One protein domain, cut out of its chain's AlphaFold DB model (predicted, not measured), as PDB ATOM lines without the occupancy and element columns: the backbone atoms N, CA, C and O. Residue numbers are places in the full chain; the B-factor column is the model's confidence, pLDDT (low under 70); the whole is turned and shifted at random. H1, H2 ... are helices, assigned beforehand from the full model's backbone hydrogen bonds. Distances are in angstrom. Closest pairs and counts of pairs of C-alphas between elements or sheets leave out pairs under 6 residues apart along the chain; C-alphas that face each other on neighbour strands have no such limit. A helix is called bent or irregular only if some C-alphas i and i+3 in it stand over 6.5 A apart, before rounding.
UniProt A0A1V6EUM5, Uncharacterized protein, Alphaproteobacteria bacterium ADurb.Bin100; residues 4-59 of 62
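AT A GLANCE: This is residues 4 to 59 of the 62 residues of an uncharacterized protein of Alphaproteobacteria bacterium ADurb.Bin100 (UniProt A0A1V6EUM5). Two separate helices, with no contact between them, are joined by a long winding link; the short helix H1 is at one end of the model, and the longer H2 folds back from the other end. On leaving H1 the link swings out into an open loop, where residues 19 to 26 stick out free, then runs on to the far end, where H2 begins. The printed part has 56 residues with two named helices, H1 then H2, and no named strand; the class is all helix, though under half of the residues, 27 of 56, are in named elements. The whole is extended, with a radius of gyration of the C-alphas of 16.9 A, and it spans 49 by 25 by 21 A, only just elongated.

HOW THE PARTS SIT: H1, residues 4 to 13, and H2, residues 41 to 57, are apart, with no C-alpha of the one within 8 A of the other. A long link of 27 residues, 14 to 40, joins them. Residues 19 to 26 of this link stand free. In H2 every O i to N i+4 pair is within hydrogen-bond range; in H1 4 of 6 are.

IN THESE COORDINATES: H1 begins at C-alpha 4, (-1.644, 43.085, 42.927), and measures 15.2 A from first to last C-alpha. It is irregular, but only just: C-alphas 5 and 8 are 6.6 A apart. H2 runs 24.7 A from C-alpha 41 at (10.245, 15.695, 55.571) to C-alpha 57 at (1.218, 38.719, 55.413).

THE WHOLE: The two C-alphas farthest apart, those of Gly 14 and Asp 37, are 50.4 A apart. The printed part has no cut. Its mean pLDDT is 86.7, and residue 36 and residues 56 to 59 are under 70.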
ATOM      1  N   GLU A   4      -3.015  43.102  43.457       87.62
ATOM      2  CA  GLU A   4      -1.644  43.085  42.927       87.62
ATOM      3  C   GLU A   4      -1.617  43.031  41.397       87.62
ATOM      4  O   GLU A   4      -0.725  43.603  40.778       87.62
ATOM      5  N   LEU A   5      -2.620  42.393  40.784       89.69
ATOM      6  CA  LEU A   5      -2.763  42.340  39.329       89.69
ATOM      7  C   LEU A   5      -3.378  43.615  38.755       89.69
ATOM      8  O   LEU A   5      -3.170  43.899  37.582       89.69
ATOM      9  N   ALA A   6      -4.125  44.379  39.554       90.50
ATOM     10  CA  ALA A   6      -4.716  45.642  39.121       90.50
ATOM     11  C   ALA A   6      -3.701  46.798  39.122       90.50
ATOM     12  O   ALA A   6      -3.804  47.685  38.277       90.50
ATOM     13  N   ARG A   7      -2.704  46.774  40.021       90.25
ATOM     14  CA  ARG A   7      -1.697  47.846  40.180       90.25
ATOM     15  C   ARG A   7      -0.971  48.239  38.886       90.25
ATOM     16  O   ARG A   7      -0.988  49.423  38.577       90.25
ATOM     17  N   PRO A   8      -0.433  47.309  38.069       92.06
ATOM     18  CA  PRO A   8       0.254  47.692  36.835       92.06
ATOM     19  C   PRO A   8      -0.641  48.473  35.865       92.06
ATOM     20  O   PRO A   8      -0.175  49.376  35.179       92.06
ATOM     21  N   TYR A   9      -1.935  48.143  35.819       92.81
ATOM     22  CA  TYR A   9      -2.908  48.844  34.981       92.81
ATOM     23  C   TYR A   9      -3.325  50.181  35.593       92.81
ATOM     24  O   TYR A   9      -3.505  51.154  34.867       92.81
ATOM     25  N   ALA A  10      -3.460  50.241  36.918       92.94
ATOM     26  CA  ALA A  10      -3.714  51.485  37.630       92.94
ATOM     27  C   ALA A  10      -2.611  52.513  37.352       92.94
ATOM     28  O   ALA A  10      -2.913  53.629  36.932       92.94
ATOM     29  N   ASP A  11      -1.352  52.091  37.460       92.81
ATOM     30  CA  ASP A  11      -0.189  52.943  37.217       92.81
ATOM     31  C   ASP A  11      -0.072  53.338  35.737       92.81
ATOM     32  O   ASP A  11       0.140  54.507  35.419       92.81
ATOM     33  N   ALA A  12      -0.254  52.386  34.814       95.81
ATOM     34  CA  ALA A  12      -0.106  52.635  33.379       95.81
ATOM     35  C   ALA A  12      -1.184  53.564  32.798       95.81
ATOM     36  O   ALA A  12      -0.917  54.289  31.841       95.81
ATOM     37  N   PHE A  13      -2.399  53.533  33.351       95.44
ATOM     38  CA  PHE A  13      -3.555  54.245  32.798       95.44
ATOM     39  C   PHE A  13      -4.105  55.346  33.717       95.44
ATOM     40  O   PHE A  13      -5.120  55.955  33.387       95.44
ATOM     41  N   GLY A  14      -3.460  55.615  34.858       93.94
ATOM     42  CA  GLY A  14      -3.925  56.608  35.831       93.94
ATOM     43  C   GLY A  14      -5.275  56.247  36.459       93.94
ATOM     44  O   GLY A  14      -6.093  57.129  36.720       93.94
ATOM     45  N   LEU A  15      -5.538  54.953  36.658       94.50
ATOM     46  CA  LEU A  15      -6.785  54.460  37.246       94.50
ATOM     47  C   LEU A  15      -6.644  54.288  38.762       94.50
ATOM     48  O   LEU A  15      -5.550  54.113  39.288       94.50
ATOM     49  N   CYS A  16      -7.775  54.275  39.465       92.00
ATOM     50  CA  CYS A  16      -7.825  53.955  40.889       92.00
ATOM     51  C   CYS A  16      -8.333  52.522  41.102       92.00
ATOM     52  O   CYS A  16      -9.298  52.095  40.465       92.00
ATOM     53  N   VAL A  17      -7.699  51.785  42.018       91.12
ATOM     54  CA  VAL A  17      -8.156  50.455  42.440       91.12
ATOM     55  C   VAL A  17      -9.141  50.617  43.595       91.12
ATOM     56  O   VAL A  17      -8.755  51.035  44.683       91.12
ATOM     57  N   VAL A  18     -10.405  50.258  43.371       91.00
ATOM     58  CA  VAL A  18     -11.450  50.279  44.407       91.00
ATOM     59  C   VAL A  18     -11.635  48.864  44.971       91.00
ATOM     60  O   VAL A  18     -11.855  47.937  44.183       91.00
ATOM     61  N   PRO A  19     -11.534  48.655  46.299       88.25
ATOM     62  CA  PRO A  19     -11.746  47.346  46.903       88.25
ATOM     63  C   PRO A  19     -13.216  46.929  46.809       88.25
ATOM     64  O   PRO A  19     -14.128  47.750  46.894       88.25
ATOM     65  N   LEU A  20     -13.440  45.628  46.656       89.88
ATOM     66  CA  LEU A  20     -14.774  45.039  46.692       89.88
ATOM     67  C   LEU A  20     -15.156  44.764  48.150       89.88
ATOM     68  O   LEU A  20     -14.360  44.187  48.889       89.88
ATOM     69  N   ALA A  21     -16.356  45.185  48.549       88.94
ATOM     70  CA  ALA A  21     -16.831  45.078  49.930       88.94
ATOM     71  C   ALA A  21     -17.459  43.713  50.259       88.94
ATOM     72  O   ALA A  21     -17.730  43.417  51.419       88.94
ATOM     73  N   ASP A  22     -17.718  42.894  49.244       90.62
ATOM     74  CA  ASP A  22     -18.372  41.611  49.417       90.62
ATOM     75  C   ASP A  22     -17.438  40.544  50.006       90.62
ATOM     76  O   ASP A  22     -16.265  40.439  49.643       90.62
ATOM     77  N   ASP A  23     -17.991  39.644  50.820       85.56
ATOM     78  CA  ASP A  23     -17.236  38.555  51.457       85.56
ATOM     79  C   ASP A  23     -16.512  37.635  50.465       85.56
ATOM     80  O   ASP A  23     -15.454  37.079  50.778       85.56
ATOM     81  N   TRP A  24     -17.066  37.473  49.259       85.62
ATOM     82  CA  TRP A  24     -16.464  36.657  48.204       85.62
ATOM     83  C   TRP A  24     -15.150  37.249  47.678       85.62
ATOM     84  O   TRP A  24     -14.328  36.517  47.127       85.62
ATOM     85  N   ALA A  25     -14.923  38.553  47.862       87.50
ATOM     86  CA  ALA A  25     -13.706  39.224  47.427       87.50
ATOM     87  C   ALA A  25     -12.516  38.982  48.368       87.50
ATOM     88  O   ALA A  25     -11.373  39.287  48.012       87.50
ATOM     89  N   ARG A  26     -12.747  38.393  49.549       83.38
ATOM     90  CA  ARG A  26     -11.670  38.023  50.465       83.38
ATOM     91  C   ARG A  26     -10.906  36.816  49.927       83.38
ATOM     92  O   ARG A  26     -11.360  35.673  49.988       83.38
ATOM     93  N   ARG A  27      -9.696  37.078  49.442       84.38
ATOM     94  CA  ARG A  27      -8.791  36.054  48.918       84.38
ATOM     95  C   ARG A  27      -8.369  35.079  50.016       84.38
ATOM     96  O   ARG A  27      -7.960  35.485  51.100       84.38
ATOM     97  N   ARG A  28      -8.411  33.783  49.704       84.69
ATOM     98  CA  ARG A  28      -7.875  32.708  50.546       84.69
ATOM     99  C   ARG A  28      -6.981  31.814  49.697       84.69
ATOM    100  O   ARG A  28      -7.399  31.373  48.630       84.69
ATOM    101  N   PHE A  29      -5.766  31.562  50.166       86.81
ATOM    102  CA  PHE A  29      -4.868  30.581  49.565       86.81
ATOM    103  C   PHE A  29      -4.926  29.283  50.363       86.81
ATOM    104  O   PHE A  29      -4.926  29.316  51.590       86.81
ATOM    105  N   ALA A  30      -4.967  28.154  49.661       90.00
ATOM    106  CA  ALA A  30      -4.913  26.830  50.260       90.00
ATOM    107  C   ALA A  30      -3.721  26.065  49.684       90.00
ATOM    108  O   ALA A  30      -3.515  26.056  48.469       90.00
ATOM    109  N   ILE A  31      -2.952  25.420  50.558       89.38
ATOM    110  CA  ILE A  31      -1.901  24.481  50.173       89.38
ATOM    111  C   ILE A  31      -2.517  23.086  50.266       89.38
ATOM    112  O   ILE A  31      -2.938  22.667  51.339       89.38
ATOM    113  N   ALA A  32      -2.620  22.391  49.135       89.56
ATOM    114  CA  ALA A  32      -3.216  21.061  49.071       89.56
ATOM    115  C   ALA A  32      -2.128  20.002  48.893       89.56
ATOM    116  O   ALA A  32      -1.287  20.101  47.997       89.56
ATOM    117  N   THR A  33      -2.160  18.970  49.730       88.06
ATOM    118  CA  THR A  33      -1.231  17.839  49.682       88.06
ATOM    119  C   THR A  33      -2.028  16.545  49.541       88.06
ATOM    120  O   THR A  33      -3.207  16.477  49.882       88.06
ATOM    121  N   ARG A  34      -1.411  15.504  48.969       83.44
ATOM    122  CA  ARG A  34      -2.075  14.203  48.759       83.44
ATOM    123  C   ARG A  34      -2.405  13.497  50.087       83.44
ATOM    124  O   ARG A  34      -3.326  12.691  50.124       83.44
ATOM    125  N   GLY A  35      -1.654  13.804  51.143       80.06
ATOM    126  CA  GLY A  35      -1.840  13.315  52.506       80.06
ATOM    127  C   GLY A  35      -0.553  13.485  53.310       80.06
ATOM    128  O   GLY A  35       0.538  13.351  52.744       80.06
ATOM    129  N   ASP A  36      -0.669  13.765  54.608       68.19
ATOM    130  CA  ASP A  36       0.472  14.093  55.479       68.19
ATOM    131  C   ASP A  36       1.546  13.004  55.487       68.19
ATOM    132  O   ASP A  36       2.743  13.301  55.453       68.19
ATOM    133  N   ASP A  37       1.139  11.737  55.413       73.12
ATOM    134  CA  ASP A  37       2.030  10.570  55.401       73.12
ATOM    135  C   ASP A  37       2.778  10.365  54.077       73.12
ATOM    136  O   ASP A  37       3.761   9.631  54.018       73.12
ATOM    137  N   THR A  38       2.341  11.033  53.006       83.00
ATOM    138  CA  THR A  38       2.986  10.968  51.683       83.00
ATOM    139  C   THR A  38       3.977  12.107  51.444       83.00
ATOM    140  O   THR A  38       4.709  12.098  50.452       83.00
ATOM    141  N   LEU A  39       4.012  13.096  52.341       86.94
ATOM    142  CA  LEU A  39       4.932  14.223  52.260       86.94
ATOM    143  C   LEU A  39       6.322  13.827  52.746       86.94
ATOM    144  O   LEU A  39       6.498  13.289  53.839       86.94
ATOM    145  N   THR A  40       7.333  14.183  51.955       90.31
ATOM    146  CA  THR A  40       8.721  14.093  52.406       90.31
ATOM    147  C   THR A  40       8.958  15.064  53.573       90.31
ATOM    148  O   THR A  40       8.294  16.104  53.655       90.31
ATOM    149  N   PRO A  41       9.932  14.793  54.460       90.00
ATOM    150  CA  PRO A  41      10.245  15.695  55.571       90.00
ATOM    151  C   PRO A  41      10.549  17.131  55.117       90.00
ATOM    152  O   PRO A  41      10.083  18.086  55.729       90.00
ATOM    153  N   ALA A  42      11.258  17.289  53.995       92.12
ATOM    154  CA  ALA A  42      11.544  18.598  53.410       92.12
ATOM    155  C   ALA A  42      10.271  19.327  52.941       92.12
ATOM    156  O   ALA A  42      10.146  20.534  53.130       92.12
ATOM    157  N   ALA A  43       9.309  18.602  52.365       91.50
ATOM    158  CA  ALA A  43       8.045  19.191  51.940       91.50
ATOM    159  C   ALA A  43       7.179  19.620  53.134       91.50
ATOM    160  O   ALA A  43       6.549  20.669  53.064       91.50
ATOM    161  N   ARG A  44       7.193  18.871  54.249       90.31
ATOM    162  CA  ARG A  44       6.509  19.282  55.490       90.31
ATOM    163  C   ARG A  44       7.057  20.607  56.026       90.31
ATOM    164  O   ARG A  44       6.276  21.513  56.292       90.31
ATOM    165  N   LEU A  45       8.384  20.740  56.089       92.88
ATOM    166  CA  LEU A  45       9.041  21.987  56.506       92.88
ATOM    167  C   LEU A  45       8.679  23.167  55.595       92.88
ATOM    168  O   LEU A  45       8.468  24.281  56.069       92.88
ATOM    169  N   LEU A  46       8.578  22.929  54.284       92.94
ATOM    170  CA  LEU A  46       8.153  23.959  53.340       92.94
ATOM    171  C   LEU A  46       6.706  24.396  53.591       92.94
ATOM    172  O   LEU A  46       6.439  25.593  53.625       92.94
ATOM    173  N   VAL A  47       5.778  23.451  53.775       92.12
ATOM    174  CA  VAL A  47       4.368  23.770  54.056       92.12
ATOM    175  C   VAL A  47       4.255  24.587  55.342       92.12
ATOM    176  O   VAL A  47       3.642  25.649  55.322       92.12
ATOM    177  N   GLU A  48       4.925  24.164  56.414       91.56
ATOM    178  CA  GLU A  48       4.948  24.886  57.690       91.56
ATOM    179  C   GLU A  48       5.458  26.329  57.527       91.56
ATOM    180  O   GLU A  48       4.845  27.281  58.019       91.56
ATOM    181  N   HIS A  49       6.547  26.514  56.775       93.06
ATOM    182  CA  HIS A  49       7.103  27.837  56.503       93.06
ATOM    183  C   HIS A  49       6.158  28.722  55.677       93.06
ATOM    184  O   HIS A  49       5.998  29.913  55.967       93.06
ATOM    185  N   LEU A  50       5.524  28.158  54.646       92.94
ATOM    186  CA  LEU A  50       4.583  28.880  53.791       92.94
ATOM    187  C   LEU A  50       3.314  29.269  54.552       92.94
ATOM    188  O   LEU A  50       2.825  30.386  54.392       92.94
ATOM    189  N   GLU A  51       2.809  28.395  55.420       91.00
ATOM    190  CA  GLU A  51       1.687  28.706  56.299       91.00
ATOM    191  C   GLU A  51       2.018  29.836  57.279       91.00
ATOM    192  O   GLU A  51       1.220  30.758  57.456       91.00
ATOM    193  N   ALA A  52       3.197  29.791  57.907       90.38
ATOM    194  CA  ALA A  52       3.649  30.855  58.797       90.38
ATOM    195  C   ALA A  52       3.764  32.192  58.051       90.38
ATOM    196  O   ALA A  52       3.266  33.212  58.527       90.38
ATOM    197  N   SER A  53       4.342  32.173  56.849       89.25
ATOM    198  CA  SER A  53       4.492  33.361  56.002       89.25
ATOM    199  C   SER A  53       3.138  33.935  55.569       89.25
ATOM    200  O   SER A  53       2.927  35.142  55.664       89.25
ATOM    201  N   GLY A  54       2.190  33.080  55.169       85.12
ATOM    202  CA  GLY A  54       0.841  33.492  54.773       85.12
ATOM    203  C   GLY A  54       0.018  34.093  55.917       85.12
ATOM    204  O   GLY A  54      -0.755  35.022  55.690       85.12
ATOM    205  N   ARG A  55       0.213  33.620  57.158       80.00
ATOM    206  CA  ARG A  55      -0.411  34.213  58.356       80.00
ATOM    207  C   ARG A  55       0.150  35.600  58.677       80.00
ATOM    208  O   ARG A  55      -0.613  36.491  59.032       80.00
ATOM    209  N   CYS A  56       1.461  35.794  58.528       66.31
ATOM    210  CA  CYS A  56       2.112  37.080  58.788       66.31
ATOM    211  C   CYS A  56       1.763  38.155  57.746       66.31
ATOM    212  O   CYS A  56       1.716  39.337  58.084       66.31
ATOM    213  N   ASP A  57       1.523  37.768  56.491       63.16
ATOM    214  CA  ASP A  57       1.218  38.719  55.413       63.16
ATOM    215  C   ASP A  57      -0.249  39.186  55.427       63.16
ATOM    216  O   ASP A  57      -0.551  40.319  55.054       63.16
ATOM    217  N   GLY A  58      -1.160  38.368  55.969       56.38
ATOM    218  CA  GLY A  58      -2.565  38.737  56.174       56.38
ATOM    219  C   GLY A  58      -2.794  39.871  57.186       56.38
ATOM    220  O   GLY A  58      -3.853  40.486  57.156       56.38
ATOM    221  N   ASN A  59      -1.812  40.185  58.041       51.75
ATOM    222  CA  ASN A  59      -1.888  41.251  59.053       51.75
ATOM    223  C   ASN A  59      -1.304  42.599  58.571       51.75
ATOM    224  O   ASN A  59      -1.128  43.515  59.369       51.75
TER     225      ASN A  59